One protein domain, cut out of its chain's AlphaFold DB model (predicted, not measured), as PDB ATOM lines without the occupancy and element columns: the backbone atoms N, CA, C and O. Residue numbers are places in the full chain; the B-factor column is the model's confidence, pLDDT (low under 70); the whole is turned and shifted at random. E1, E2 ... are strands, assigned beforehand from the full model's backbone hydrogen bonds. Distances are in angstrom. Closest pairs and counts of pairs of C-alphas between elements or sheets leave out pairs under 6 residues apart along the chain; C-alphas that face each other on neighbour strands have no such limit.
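This is residues 3 to 112 of the 112 residues of an uncharacterized protein of Bacillus megaterium (UniProt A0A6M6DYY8). A single seven-stranded sheet is curled like part of a barrel that does not close: it folds at the long, bent strand E1, and the hairpin of E2 and E3 partly faces the larger leaf of E6, E7, E5 and E4. The hairpin of E6 and E7 runs along the length of the domain, and the link of residues 49 to 58 joins the two edge strands, E3 and E4. The 110 printed residues hold no named helix and seven named strands, E1 to E7 along the chain, in the sheet order E3, E2, E1, E6, E7, E5, E4; the sheet is mixed and the class is all strand. The whole is compact, with a radius of gyration of the C-alphas of 15.1 A and spans of 45 by 33 by 28 A.

E1, residues 3 to 24, begins with C-alpha 3 at (117.762, 142.579, 87.615), measures 29.9 A and bends by 110 degrees at residue 20. E2, residues 27 to 35, measures 24.0 A, and E3 is residues 42 to 48. E4, residues 59 to 63, starts with C-alpha 59 at (118.239, 148.237, 77.280). E5, residues 66 to 76, measures 27.3 A and bends by 52 degrees at residue 73. E6, residues 80 to 91, measures 31.6 A and bends by 62 degrees at residue 86. E7, residues 98 to 111, measures 37.4 A, bends by 64 degrees at residue 101 and ends with C-alpha 111 at (116.770, 171.468, 89.426).

The sheet is strongly twisted and is a folded sheet, bent back on itself into two leaves, with E1 as the hinge. E1 has staggered pairing: residues 3 to 15 pair with E6, antiparallel, with N 12 and O 83 at 2.9 A, and residues 15 to 24 pair with E2, with N 22 and O 29 at 2.9 A. E1, E2 and E3 form a meander, each strand the antiparallel neighbour of the one before; N 45 and O 32 are 2.8 A apart. E6 and E7 form a hairpin, with N 105 and O 84 at 2.8 A. E7 and E5 are parallel, at 28 degrees, with N 106 and O 70 at 2.9 A. E4 and E5 form a hairpin, with N 61 and O 67 at 2.9 A. Across the fold, the closest C-alphas of E3 and E5 are those of Leu 47 and Ala 71, 7.6 A apart. The edge strands E3 and E4 are apart.

The two C-alphas farthest apart, those of Leu 40 and Phe 94, are 48.7 A from each other. The printed part has no cut and no long link. The mean pLDDT of the printed part is 89.3, and residues 39 to 40 are under 70.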
ATOM      1  N   VAL A   3     116.545 142.040  87.010       78.38
ATOM      2  CA  VAL A   3     117.762 142.579  87.615       78.38
ATOM      3  C   VAL A   3     117.705 142.244  89.098       78.38
ATOM      4  O   VAL A   3     116.754 142.630  89.769       78.38
ATOM      5  N   THR A   4     118.685 141.492  89.590       79.06
ATOM      6  CA  THR A   4     118.711 140.993  90.977       79.06
ATOM      7  C   THR A   4     119.754 141.692  91.846       79.06
ATOM      8  O   THR A   4     119.772 141.512  93.059       79.06
ATOM      9  N   GLY A   5     120.596 142.536  91.247       75.94
ATOM     10  CA  GLY A   5     121.531 143.393  91.964       75.94
ATOM     11  C   GLY A   5     122.265 144.344  91.026       75.94
ATOM     12  O   GLY A   5     122.482 144.031  89.851       75.94
ATOM     13  N   PHE A   6     122.662 145.494  91.564       78.19
ATOM     14  CA  PHE A   6     123.514 146.469  90.895       78.19
ATOM     15  C   PHE A   6     124.651 146.857  91.841       78.19
ATOM     16  O   PHE A   6     124.430 147.063  93.033       78.19
ATOM     17  N   LYS A   7     125.875 146.916  91.317       81.25
ATOM     18  CA  LYS A   7     127.039 147.406  92.055       81.25
ATOM     19  C   LYS A   7     127.770 148.430  91.181       81.25
ATOM     20  O   LYS A   7     128.415 148.005  90.213       81.25
ATOM     21  N   PRO A   8     127.659 149.739  91.476       81.06
ATOM     22  CA  PRO A   8     128.472 150.744  90.804       81.06
ATOM     23  C   PRO A   8     129.944 150.539  91.177       81.06
ATOM     24  O   PRO A   8     130.255 150.141  92.303       81.06
ATOM     25  N   ASN A   9     130.846 150.758  90.222       88.25
ATOM     26  CA  ASN A   9     132.293 150.735  90.456       88.25
ATOM     27  C   ASN A   9     132.971 152.066  90.116       88.25
ATOM     28  O   ASN A   9     134.009 152.372  90.689       88.25
ATOM     29  N   GLU A  10     132.382 152.845  89.216       91.12
ATOM     30  CA  GLU A  10     132.866 154.156  88.814       91.12
ATOM     31  C   GLU A  10     131.663 155.081  88.624       91.12
ATOM     32  O   GLU A  10     130.628 154.687  88.078       91.12
ATOM     33  N   GLU A  11     131.814 156.316  89.089       93.19
ATOM     34  CA  GLU A  11     130.827 157.375  88.959       93.19
ATOM     35  C   GLU A  11     131.519 158.635  88.441       93.19
ATOM     36  O   GLU A  11     132.568 159.036  88.946       93.19
ATOM     37  N   LYS A  12     130.928 159.254  87.420       92.19
ATOM     38  CA  LYS A  12     131.371 160.537  86.868       92.19
ATOM     39  C   LYS A  12     130.215 161.515  86.865       92.19
ATOM     40  O   LYS A  12     129.138 161.199  86.359       92.19
ATOM     41  N   THR A  13     130.451 162.710  87.391       93.69
ATOM     42  CA  THR A  13     129.453 163.780  87.436       93.69
ATOM     43  C   THR A  13     129.795 164.863  86.424       93.69
ATOM     44  O   THR A  13     130.947 165.259  86.282       93.69
ATOM     45  N   TYR A  14     128.774 165.346  85.723       94.38
ATOM     46  CA  TYR A  14     128.861 166.441  84.768       94.38
ATOM     47  C   TYR A  14     127.812 167.490  85.100       94.38
ATOM     48  O   TYR A  14     126.662 167.158  85.395       94.38
ATOM     49  N   LYS A  15     128.171 168.764  84.984       93.94
ATOM     50  CA  LYS A  15     127.223 169.862  85.166       93.94
ATOM     51  C   LYS A  15     126.357 170.013  83.922       93.94
ATOM     52  O   LYS A  15     126.887 170.067  82.812       93.94
ATOM     53  N   ILE A  16     125.039 170.120  84.090       94.31
ATOM     54  CA  ILE A  16     124.144 170.491  82.989       94.31
ATOM     55  C   ILE A  16     124.164 172.015  82.878       94.31
ATOM     56  O   ILE A  16     123.767 172.719  83.804       94.31
ATOM     57  N   VAL A  17     124.653 172.520  81.749       93.00
ATOM     58  CA  VAL A  17     124.782 173.963  81.495       93.00
ATOM     59  C   VAL A  17     123.558 174.496  80.761       93.00
ATOM     60  O   VAL A  17     123.120 175.612  81.025       93.00
ATOM     61  N   ARG A  18     123.024 173.709  79.822       91.94
ATOM     62  CA  ARG A  18     121.826 174.035  79.040       91.94
ATOM     63  C   ARG A  18     121.075 172.767  78.673       91.94
ATOM     64  O   ARG A  18     121.683 171.707  78.522       91.94
ATOM     65  N   ASP A  19     119.783 172.907  78.457       93.12
ATOM     66  CA  ASP A  19     118.898 171.867  77.970       93.12
ATOM     67  C   ASP A  19     117.950 172.425  76.902       93.12
ATOM     68  O   ASP A  19     117.467 173.552  76.981       93.12
ATOM     69  N   TYR A  20     117.727 171.639  75.850       93.81
ATOM     70  CA  TYR A  20     116.887 172.026  74.719       93.81
ATOM     71  C   TYR A  20     115.897 170.913  74.405       93.81
ATOM     72  O   TYR A  20     116.307 169.796  74.083       93.81
ATOM     73  N   TYR A  21     114.603 171.221  74.421       93.56
ATOM     74  CA  TYR A  21     113.598 170.337  73.838       93.56
ATOM     75  C   TYR A  21     113.776 170.317  72.321       93.56
ATOM     76  O   TYR A  21     113.761 171.362  71.672       93.56
ATOM     77  N   THR A  22     114.004 169.135  71.753       95.12
ATOM     78  CA  THR A  22     114.328 168.998  70.331       95.12
ATOM     79  C   THR A  22     113.873 167.661  69.756       95.12
ATOM     80  O   THR A  22     113.558 166.712  70.480       95.12
ATOM     81  N   TYR A  23     113.859 167.588  68.427       92.88
ATOM     82  CA  TYR A  23     113.600 166.380  67.660       92.88
ATOM     83  C   TYR A  23     114.898 165.897  67.003       92.88
ATOM     84  O   TYR A  23     115.455 166.567  66.133       92.88
ATOM     85  N   PHE A  24     115.391 164.727  67.412       87.12
ATOM     86  CA  PHE A  24     116.670 164.171  66.964       87.12
ATOM     87  C   PHE A  24     116.517 162.698  66.562       87.12
ATOM     88  O   PHE A  24     115.891 161.913  67.270       87.12
ATOM     89  N   HIS A  25     117.057 162.306  65.401       85.12
ATOM     90  CA  HIS A  25     116.938 160.948  64.834       85.12
ATOM     91  C   HIS A  25     115.522 160.345  64.897       85.12
ATOM     92  O   HIS A  25     115.329 159.192  65.288       85.12
ATOM     93  N   LYS A  26     114.525 161.129  64.475       91.44
ATOM     94  CA  LYS A  26     113.105 160.746  64.482       91.44
ATOM     95  C   LYS A  26     112.506 160.518  65.883       91.44
ATOM     96  O   LYS A  26     111.563 159.742  66.027       91.44
ATOM     97  N   ARG A  27     113.068 161.141  66.924       92.25
ATOM     98  CA  ARG A  27     112.577 161.054  68.307       92.25
ATOM     99  C   ARG A  27     112.548 162.429  68.957       92.25
ATOM    100  O   ARG A  27     113.508 163.183  68.850       92.25
ATOM    101  N   GLU A  28     111.471 162.724  69.671       95.38
ATOM    102  CA  GLU A  28     111.423 163.861  70.592       95.38
ATOM    103  C   GLU A  28     112.235 163.558  71.853       95.38
ATOM    104  O   GLU A  28     112.307 162.409  72.303       95.38
ATOM    105  N   GLY A  29     112.830 164.586  72.446       94.50
ATOM    106  CA  GLY A  29     113.560 164.465  73.699       94.50
ATOM    107  C   GLY A  29     114.225 165.769  74.109       94.50
ATOM    108  O   GLY A  29     113.892 166.842  73.602       94.50
ATOM    109  N   VAL A  30     115.185 165.662  75.020       94.88
ATOM    110  CA  VAL A  30     115.968 166.795  75.517       94.88
ATOM    111  C   VAL A  30     117.432 166.599  75.155       94.88
ATOM    112  O   VAL A  30     118.017 165.549  75.423       94.88
ATOM    113  N   LEU A  31     118.037 167.607  74.535       95.25
ATOM    114  CA  LEU A  31     119.473 167.679  74.314       95.25
ATOM    115  C   LEU A  31     120.115 168.468  75.455       95.25
ATOM    116  O   LEU A  31     119.894 169.669  75.578       95.25
ATOM    117  N   PHE A  32     120.930 167.796  76.258       95.00
ATOM    118  CA  PHE A  32     121.688 168.403  77.345       95.00
ATOM    119  C   PHE A  32     123.081 168.798  76.872       95.00
ATOM    120  O   PHE A  32     123.778 167.979  76.271       95.00
ATOM    121  N   VAL A  33     123.499 170.020  77.188       94.38
ATOM    122  CA  VAL A  33     124.887 170.475  77.083       94.38
ATOM    123  C   VAL A  33     125.533 170.326  78.452       94.38
ATOM    124  O   VAL A  33     125.060 170.883  79.444       94.38
ATOM    125  N   LEU A  34     126.608 169.553  78.490       94.81
ATOM    126  CA  LEU A  34     127.280 169.101  79.697       94.81
ATOM    127  C   LEU A  34     128.676 169.705  79.757       94.81
ATOM    128  O   LEU A  34     129.351 169.764  78.732       94.81
ATOM    129  N   ALA A  35     129.111 170.107  80.945       92.50
ATOM    130  CA  ALA A  35     130.483 170.521  81.207       92.50
ATOM    131  C   ALA A  35     131.151 169.544  82.177       92.50
ATOM    132  O   ALA A  35     130.554 169.147  83.183       92.50
ATOM    133  N   ASN A  36     132.388 169.164  81.858       86.88
ATOM    134  CA  ASN A  36     133.278 168.494  82.798       86.88
ATOM    135  C   ASN A  36     134.042 169.561  83.594       86.88
ATOM    136  O   ASN A  36     134.711 170.397  82.982       86.88
ATOM    137  N   GLU A  37     133.939 169.537  84.923       71.81
ATOM    138  CA  GLU A  37     134.595 170.521  85.795       71.81
ATOM    139  C   GLU A  37     136.124 170.471  85.668       71.81
ATOM    140  O   GLU A  37     136.766 171.516  85.702       71.81
ATOM    141  N   ASP A  38     136.692 169.297  85.380       70.69
ATOM    142  CA  ASP A  38     138.146 169.113  85.317       70.69
ATOM    143  C   ASP A  38     138.773 169.507  83.971       70.69
ATOM    144  O   ASP A  38     139.966 169.795  83.898       70.69
ATOM    145  N   ALA A  39     138.005 169.485  82.875       62.66
ATOM    146  CA  ALA A  39     138.580 169.474  81.523       62.66
ATOM    147  C   ALA A  39     138.261 170.709  80.667       62.66
ATOM    148  O   ALA A  39     138.727 170.772  79.532       62.66
ATOM    149  N   LEU A  40     137.438 171.653  81.150       68.75
ATOM    150  CA  LEU A  40     136.902 172.785  80.360       68.75
ATOM    151  C   LEU A  40     136.250 172.365  79.023       68.75
ATOM    152  O   LEU A  40     136.057 173.177  78.119       68.75
ATOM    153  N   GLN A  41     135.889 171.088  78.887       80.44
ATOM    154  CA  GLN A  41     135.280 170.534  77.686       80.44
ATOM    155  C   GLN A  41     133.770 170.450  77.861       80.44
ATOM    156  O   GLN A  41     133.266 169.914  78.855       80.44
ATOM    157  N   THR A  42     133.055 170.943  76.852       88.00
ATOM    158  CA  THR A  42     131.609 170.775  76.737       88.00
ATOM    159  C   THR A  42     131.266 169.695  75.725       88.00
ATOM    160  O   THR A  42     131.850 169.651  74.643       88.00
ATOM    161  N   PHE A  43     130.273 168.870  76.034       91.69
ATOM    162  CA  PHE A  43     129.734 167.880  75.105       91.69
ATOM    163  C   PHE A  43     128.218 167.767  75.255       91.69
ATOM    164  O   PHE A  43     127.647 168.185  76.261       91.69
ATOM    165  N   SER A  44     127.560 167.193  74.250       92.56
ATOM    166  CA  SER A  44     126.099 167.096  74.218       92.56
ATOM    167  C   SER A  44     125.612 165.663  74.415       92.56
ATOM    168  O   SER A  44     126.214 164.708  73.916       92.56
ATOM    169  N   ARG A  45     124.484 165.498  75.110       93.62
ATOM    170  CA  ARG A  45     123.826 164.203  75.314       93.62
ATOM    171  C   ARG A  45     122.323 164.328  75.100       93.62
ATOM    172  O   ARG A  45     121.660 165.099  75.780       93.62
ATOM    173  N   PHE A  46     121.788 163.540  74.174       94.25
ATOM    174  CA  PHE A  46     120.352 163.477  73.921       94.25
ATOM    175  C   PHE A  46     119.686 162.422  74.813       94.25
ATOM    176  O   PHE A  46     120.146 161.277  74.862       94.25
ATOM    177  N   LEU A  47     118.602 162.805  75.487       93.88
ATOM    178  CA  LEU A  47     117.709 161.920  76.225       93.88
ATOM    179  C   LEU A  47     116.345 161.866  75.517       93.88
ATOM    180  O   LEU A  47     115.602 162.849  75.552       93.88
ATOM    181  N   PRO A  48     115.996 160.733  74.892       93.06
ATOM    182  CA  PRO A  48     114.685 160.528  74.288       93.06
ATOM    183  C   PRO A  48     113.538 160.631  75.299       93.06
ATOM    184  O   PRO A  48     113.665 160.176  76.439       93.06
ATOM    185  N   ARG A  49     112.388 161.144  74.855       91.69
ATOM    186  CA  ARG A  49     111.182 161.327  75.678       91.69
ATOM    187  C   ARG A  49     110.682 160.035  76.329       91.69
ATOM    188  O   ARG A  49     110.249 160.075  77.475       91.69
ATOM    189  N   ASP A  50     110.802 158.887  75.656       89.81
ATOM    190  CA  ASP A  50     110.431 157.574  76.217       89.81
ATOM    191  C   ASP A  50     111.268 157.181  77.446       89.81
ATOM    192  O   ASP A  50     110.849 156.346  78.242       89.81
ATOM    193  N   GLN A  51     112.437 157.800  77.624       89.19
ATOM    194  CA  GLN A  51     113.352 157.559  78.741       89.19
ATOM    195  C   GLN A  51     113.322 158.676  79.793       89.19
ATOM    196  O   GLN A  51     114.047 158.605  80.782       89.19
ATOM    197  N   MET A  52     112.491 159.705  79.610       87.56
ATOM    198  CA  MET A  52     112.314 160.807  80.563       87.56
ATOM    199  C   MET A  52     111.395 160.398  81.723       87.56
ATOM    200  O   MET A  52     110.370 161.021  81.985       87.56
ATOM    201  N   ASN A  53     111.745 159.314  82.405       84.69
ATOM    202  CA  ASN A  53     111.044 158.816  83.581       84.69
ATOM    203  C   ASN A  53     112.054 158.311  84.622       84.69
ATOM    204  O   ASN A  53     113.256 158.238  84.358       84.69
ATOM    205  N   SER A  54     111.565 157.962  85.809       80.94
ATOM    206  CA  SER A  54     112.379 157.455  86.919       80.94
ATOM    207  C   SER A  54     112.412 155.922  87.001       80.94
ATOM    208  O   SER A  54     112.881 155.377  87.996       80.94
ATOM    209  N   ASN A  55     111.911 155.208  85.987       83.25
ATOM    210  CA  ASN A  55     111.809 153.744  86.019       83.25
ATOM    211  C   ASN A  55     113.108 153.044  85.595       83.25
ATOM    212  O   ASN A  55     113.252 151.849  85.838       83.25
ATOM    213  N   TYR A  56     114.051 153.771  84.978       85.50
ATOM    214  CA  TYR A  56     115.372 153.266  84.583       85.50
ATOM    215  C   TYR A  56     115.312 151.914  83.855       85.50
ATOM    216  O   TYR A  56     115.935 150.923  84.246       85.50
ATOM    217  N   GLU A  57     114.588 151.871  82.737       89.00
ATOM    218  CA  GLU A  57     114.487 150.652  81.937       89.00
ATOM    219  C   GLU A  57     115.836 150.268  81.313       89.00
ATOM    220  O   GLU A  57     116.494 151.069  80.639       89.00
ATOM    221  N   TRP A  58     116.255 149.023  81.538       90.00
ATOM    222  CA  TRP A  58     117.514 148.489  81.029       90.00
ATOM    223  C   TRP A  58     117.371 148.012  79.588       90.00
ATOM    224  O   TRP A  58     116.637 147.068  79.296       90.00
ATOM    225  N   LYS A  59     118.147 148.617  78.690       90.44
ATOM    226  CA  LYS A  59     118.239 148.237  77.280       90.44
ATOM    227  C   LYS A  59     119.572 147.528  77.045       90.44
ATOM    228  O   LYS A  59     120.626 148.042  77.414       90.44
ATOM    229  N   LYS A  60     119.530 146.337  76.444       91.31
ATOM    230  CA  LYS A  60     120.746 145.632  76.014       91.31
ATOM    231  C   LYS A  60     121.358 146.380  74.828       91.31
ATOM    232  O   LYS A  60     120.627 146.784  73.926       91.31
ATOM    233  N   VAL A  61     122.675 146.547  74.822       91.44
ATOM    234  CA  VAL A  61     123.419 147.198  73.738       91.44
ATOM    235  C   VAL A  61     124.608 146.344  73.318       91.44
ATOM    236  O   VAL A  61     125.114 145.545  74.099       91.44
ATOM    237  N   ASN A  62     125.057 146.535  72.080       84.44
ATOM    238  CA  ASN A  62     126.254 145.899  71.532       84.44
ATOM    239  C   ASN A  62     127.368 146.952  71.416       84.44
ATOM    240  O   ASN A  62     127.801 147.276  70.314       84.44
ATOM    241  N   SER A  63     127.749 147.585  72.531       79.50
ATOM    242  CA  SER A  63     128.674 148.727  72.525       79.50
ATOM    243  C   SER A  63     129.911 148.438  73.370       79.50
ATOM    244  O   SER A  63     129.909 148.683  74.576       79.50
ATOM    245  N   GLY A  64     130.966 147.943  72.711       84.56
ATOM    246  CA  GLY A  64     132.249 147.632  73.345       84.56
ATOM    247  C   GLY A  64     132.066 146.792  74.608       84.56
ATOM    248  O   GLY A  64     131.354 145.790  74.592       84.56
ATOM    249  N   ASP A  65     132.639 147.272  75.710       87.25
ATOM    250  CA  ASP A  65     132.592 146.605  77.013       87.25
ATOM    251  C   ASP A  65     131.314 146.872  77.813       87.25
ATOM    252  O   ASP A  65     131.247 146.467  78.968       87.25
ATOM    253  N   VAL A  66     130.303 147.563  77.273       90.31
ATOM    254  CA  VAL A  66     129.025 147.816  77.959       90.31
ATOM    255  C   VAL A  66     127.938 146.931  77.362       90.31
ATOM    256  O   VAL A  66     127.618 147.034  76.182       90.31
ATOM    257  N   HIS A  67     127.311 146.107  78.203       93.38
ATOM    258  CA  HIS A  67     126.242 145.204  77.772       93.38
ATOM    259  C   HIS A  67     124.845 145.805  77.950       93.38
ATOM    260  O   HIS A  67     123.928 145.483  77.192       93.38
ATOM    261  N   TYR A  68     124.662 146.659  78.959       92.69
ATOM    262  CA  TYR A  68     123.365 147.243  79.295       92.69
ATOM    263  C   TYR A  68     123.465 148.740  79.547       92.69
ATOM    264  O   TYR A  68     124.390 149.214  80.204       92.69
ATOM    265  N   VAL A  69     122.473 149.482  79.063       93.25
ATOM    266  CA  VAL A  69     122.330 150.907  79.352       93.25
ATOM    267  C   VAL A  69     120.967 151.217  79.926       93.25
ATOM    268  O   VAL A  69     119.967 150.598  79.564       93.25
ATOM    269  N   THR A  70     120.921 152.218  80.790       93.56
ATOM    270  CA  THR A  70     119.665 152.826  81.211       93.56
ATOM    271  C   THR A  70     119.834 154.327  81.383       93.56
ATOM    272  O   THR A  70     120.942 154.814  81.614       93.56
ATOM    273  N   ALA A  71     118.743 155.064  81.232       94.88
ATOM    274  CA  ALA A  71     118.697 156.498  81.430       94.88
ATOM    275  C   ALA A  71     117.382 156.877  82.108       94.88
ATOM    276  O   ALA A  71     116.382 156.181  81.932       94.88
ATOM    277  N   GLY A  72     117.402 157.965  82.871       93.50
ATOM    278  CA  GLY A  72     116.222 158.480  83.552       93.50
ATOM    279  C   GLY A  72     116.456 159.863  84.143       93.50
ATOM    280  O   GLY A  72     117.607 160.285  84.305       93.50
ATOM    281  N   ILE A  73     115.352 160.543  84.450       93.56
ATOM    282  CA  ILE A  73     115.339 161.862  85.091       93.56
ATOM    283  C   ILE A  73     114.929 161.724  86.558       93.56
ATOM    284  O   ILE A  73     113.967 161.030  86.885       93.56
ATOM    285  N   GLU A  74     115.636 162.447  87.418       93.44
ATOM    286  CA  GLU A  74     115.324 162.652  88.831       93.44
ATOM    287  C   GLU A  74     115.291 164.166  89.120       93.44
ATOM    288  O   GLU A  74     115.895 164.968  88.407       93.44
ATOM    289  N   SER A  75     114.586 164.582  90.173       91.94
ATOM    290  CA  SER A  75     114.644 165.967  90.662       91.94
ATOM    291  C   SER A  75     115.710 166.108  91.746       91.94
ATOM    292  O   SER A  75     115.837 165.230  92.595       91.94
ATOM    293  N   GLY A  76     116.428 167.231  91.765       90.88
ATOM    294  CA  GLY A  76     117.419 167.525  92.801       90.88
ATOM    295  C   GLY A  76     117.636 169.018  93.024       90.88
ATOM    296  O   GLY A  76     116.915 169.854  92.483       90.88
ATOM    297  N   SER A  77     118.630 169.354  93.845       90.62
ATOM    298  CA  SER A  77     119.004 170.741  94.154       90.62
ATOM    299  C   SER A  77     119.756 171.432  93.015       90.62
ATOM    300  O   SER A  77     119.677 172.652  92.869       90.62
ATOM    301  N   GLU A  78     120.473 170.659  92.199       92.19
ATOM    302  CA  GLU A  78     121.335 171.148  91.125       92.19
ATOM    303  C   GLU A  78     121.173 170.300  89.864       92.19
ATOM    304  O   GLU A  78     121.027 169.077  89.939       92.19
ATOM    305  N   SER A  79     121.232 170.959  88.703       94.69
ATOM    306  CA  SER A  79     121.146 170.288  87.408       94.69
ATOM    307  C   SER A  79     122.483 169.639  87.042       94.69
ATOM    308  O   SER A  79     123.466 170.324  86.746       94.69
ATOM    309  N   LYS A  80     122.524 168.307  87.034       95.38
ATOM    310  CA  LYS A  80     123.722 167.512  86.736       95.38
ATOM    311  C   LYS A  80     123.380 166.186  86.070       95.38
ATOM    312  O   LYS A  80     122.304 165.632  86.265       95.38
ATOM    313  N   LEU A  81     124.322 165.651  85.307       95.62
ATOM    314  CA  LEU A  81     124.301 164.274  84.842       95.62
ATOM    315  C   LEU A  81     125.279 163.460  85.682       95.62
ATOM    316  O   LEU A  81     126.463 163.776  85.724       95.62
ATOM    317  N   ILE A  82     124.798 162.369  86.264       94.56
ATOM    318  CA  ILE A  82     125.645 161.346  86.874       94.56
ATOM    319  C   ILE A  82     125.699 160.152  85.919       94.56
ATOM    320  O   ILE A  82     124.663 159.620  85.503       94.56
ATOM    321  N   VAL A  83     126.907 159.749  85.541       94.44
ATOM    322  CA  VAL A  83     127.175 158.557  84.737       94.44
ATOM    323  C   VAL A  83     127.793 157.505  85.640       94.44
ATOM    324  O   VAL A  83     128.937 157.635  86.065       94.44
ATOM    325  N   GLU A  84     127.032 156.452  85.905       94.38
ATOM    326  CA  GLU A  84     127.474 155.306  86.692       94.38
ATOM    327  C   GLU A  84     127.840 154.168  85.739       94.38
ATOM    328  O   GLU A  84     127.059 153.808  84.849       94.38
ATOM    329  N   THR A  85     128.997 153.557  85.941       93.81
ATOM    330  CA  THR A  85     129.330 152.261  85.348       93.81
ATOM    331  C   THR A  85     129.527 151.230  86.443       93.81
ATOM    332  O   THR A  85     129.735 151.557  87.613       93.81
ATOM    333  N   GLY A  86     129.380 149.962  86.082       93.38
ATOM    334  CA  GLY A  86     129.535 148.880  87.039       93.38
ATOM    335  C   GLY A  86     129.016 147.566  86.515       93.38
ATOM    336  O   GLY A  86     128.963 147.330  85.305       93.38
ATOM    337  N   PHE A  87     128.607 146.717  87.452       92.69
ATOM    338  CA  PHE A  87     128.124 145.380  87.157       92.69
ATOM    339  C   PHE A  87     126.673 145.208  87.593       92.69
ATOM    340  O   PHE A  87     126.277 145.579  88.699       92.69
ATOM    341  N   ILE A  88     125.884 144.621  86.700       91.38
ATOM    342  CA  ILE A  88     124.489 144.267  86.911       91.38
ATOM    343  C   ILE A  88     124.356 142.747  86.885       91.38
ATOM    344  O   ILE A  88     124.898 142.075  86.004       91.38
ATOM    345  N   LYS A  89     123.636 142.193  87.859       90.75
ATOM    346  CA  LYS A  89     123.289 140.771  87.876       90.75
ATOM    347  C   LYS A  89     121.926 140.581  87.242       90.75
ATOM    348  O   LYS A  89     120.946 141.217  87.634       90.75
ATOM    349  N   ILE A  90     121.879 139.708  86.243       88.69
ATOM    350  CA  ILE A  90     120.673 139.429  85.479       88.69
ATOM    351  C   ILE A  90     120.323 137.956  85.597       88.69
ATOM    352  O   ILE A  90     121.132 137.071  85.308       88.69
ATOM    353  N   LYS A  91     119.065 137.710  85.952       87.31
ATOM    354  CA  LYS A  91     118.453 136.388  85.994       87.31
ATOM    355  C   LYS A  91     117.426 136.249  84.870       87.31
ATOM    356  O   LYS A  91     116.581 137.128  84.640       87.31
ATOM    357  N   LYS A  92     117.476 135.128  84.143       83.62
ATOM    358  CA  LYS A  92     116.407 134.765  83.194       83.62
ATOM    359  C   LYS A  92     115.173 134.319  83.983       83.62
ATOM    360  O   LYS A  92     115.301 133.625  84.980       83.62
ATOM    361  N   ARG A  93     113.973 134.681  83.510       78.69
ATOM    362  CA  ARG A  93     112.696 134.490  84.235       78.69
ATOM    363  C   ARG A  93     112.442 133.036  84.672       78.69
ATOM    364  O   ARG A  93     111.817 132.826  85.698       78.69
ATOM    365  N   PHE A  94     112.974 132.069  83.925       81.94
ATOM    366  CA  PHE A  94     112.809 130.630  84.162       81.94
ATOM    367  C   PHE A  94     114.122 129.906  84.502       81.94
ATOM    368  O   PHE A  94     114.197 128.689  84.408       81.94
ATOM    369  N   SER A  95     115.188 130.635  84.848       79.00
ATOM    370  CA  SER A  95     116.476 130.030  85.201       79.00
ATOM    371  C   SER A  95     116.900 130.462  86.592       79.00
ATOM    372  O   SER A  95     116.745 131.625  86.958       79.00
ATOM    373  N   GLN A  96     117.489 129.543  87.354       77.69
ATOM    374  CA  GLN A  96     118.173 129.885  88.599       77.69
ATOM    375  C   GLN A  96     119.558 130.502  88.358       77.69
ATOM    376  O   GLN A  96     120.107 131.122  89.263       77.69
ATOM    377  N   LYS A  97     120.098 130.389  87.138       83.19
ATOM    378  CA  LYS A  97     121.418 130.914  86.794       83.19
ATOM    379  C   LYS A  97     121.372 132.436  86.666       83.19
ATOM    380  O   LYS A  97     120.646 132.982  85.830       83.19
ATOM    381  N   GLU A  98     122.183 133.099  87.479       86.88
ATOM    382  CA  GLU A  98     122.491 134.517  87.332       86.88
ATOM    383  C   GLU A  98     123.707 134.701  86.429       86.88
ATOM    384  O   GLU A  98     124.598 133.853  86.349       86.88
ATOM    385  N   THR A  99     123.739 135.809  85.704       89.38
ATOM    386  CA  THR A  99     124.897 136.204  84.907       89.38
ATOM    387  C   THR A  99     125.182 137.671  85.162       89.38
ATOM    388  O   THR A  99     124.270 138.500  85.178       89.38
ATOM    389  N   THR A 100     126.453 137.972  85.399       91.25
ATOM    390  CA  THR A 100     126.930 139.333  85.611       91.25
ATOM    391  C   THR A 100     127.263 139.959  84.267       91.25
ATOM    392  O   THR A 100     127.962 139.358  83.454       91.25
ATOM    393  N   TYR A 101     126.782 141.175  84.055       91.88
ATOM    394  CA  TYR A 101     127.064 141.985  82.881       91.88
ATOM    395  C   TYR A 101     127.564 143.356  83.310       91.88
ATOM    396  O   TYR A 101     127.252 143.824  84.402       91.88
ATOM    397  N   THR A 102     128.316 144.022  82.449       93.44
ATOM    398  CA  THR A 102     128.664 145.431  82.646       93.44
ATOM    399  C   THR A 102     127.502 146.335  82.247       93.44
ATOM    400  O   THR A 102     126.725 146.018  81.334       93.44
ATOM    401  N   TYR A 103     127.390 147.483  82.905       94.12
ATOM    402  CA  TYR A 103     126.360 148.463  82.598       94.12
ATOM    403  C   TYR A 103     126.891 149.894  82.537       94.12
ATOM    404  O   TYR A 103     127.959 150.205  83.065       94.12
ATOM    405  N   ARG A 104     126.088 150.770  81.924       94.81
ATOM    406  CA  ARG A 104     126.204 152.226  82.034       94.81
ATOM    407  C   ARG A 104     124.838 152.862  82.300       94.81
ATOM    408  O   ARG A 104     123.898 152.654  81.536       94.81
ATOM    409  N   ARG A 105     124.717 153.638  83.370       94.25
ATOM    410  CA  ARG A 105     123.482 154.312  83.781       94.25
ATOM    411  C   ARG A 105     123.669 155.821  83.731       94.25
ATOM    412  O   ARG A 105     124.645 156.342  84.253       94.25
ATOM    413  N   PHE A 106     122.723 156.505  83.096       95.25
ATOM    414  CA  PHE A 106     122.680 157.960  82.985       95.25
ATOM    415  C   PHE A 106     121.565 158.500  83.879       95.25
ATOM    416  O   PHE A 106     120.389 158.229  83.634       95.25
ATOM    417  N   ARG A 107     121.917 159.259  84.914       95.25
ATOM    418  CA  ARG A 107     120.955 159.885  85.827       95.25
ATOM    419  C   ARG A 107     120.986 161.387  85.619       95.25
ATOM    420  O   ARG A 107     121.936 162.054  86.019       95.25
ATOM    421  N   PHE A 108     119.961 161.900  84.954       95.50
ATOM    422  CA  PHE A 108     119.786 163.328  84.738       95.50
ATOM    423  C   PHE A 108     119.050 163.904  85.944       95.50
ATOM    424  O   PHE A 108     117.847 163.716  86.092       95.50
ATOM    425  N   ILE A 109     119.786 164.569  86.824       95.25
ATOM    426  CA  ILE A 109     119.221 165.291  87.958       95.25
ATOM    427  C   ILE A 109     118.898 166.696  87.467       95.25
ATOM    428  O   ILE A 109     119.798 167.390  86.999       95.25
ATOM    429  N   LEU A 110     117.637 167.113  87.541       93.62
ATOM    430  CA  LEU A 110     117.206 168.452  87.139       93.62
ATOM    431  C   LEU A 110     116.779 169.256  88.363       93.62
ATOM    432  O   LEU A 110     116.048 168.757  89.226       93.62
ATOM    433  N   LYS A 111     117.235 170.509  88.427       91.50
ATOM    434  CA  LYS A 111     116.770 171.468  89.426       91.50
ATOM    435  C   LYS A 111     115.299 171.805  89.164       91.50
ATOM    436  O   LYS A 111     114.936 172.085  88.023       91.50
ATOM    437  N   LYS A 112     114.479 171.737  90.214       75.94
ATOM    438  CA  LYS A 112     113.090 172.222  90.189       75.94
ATOM    439  C   LYS A 112     113.022 173.742  90.252       75.94
ATOM    440  O   LYS A 112     113.878 174.337  90.947       75.94
TER     441      LYS A 112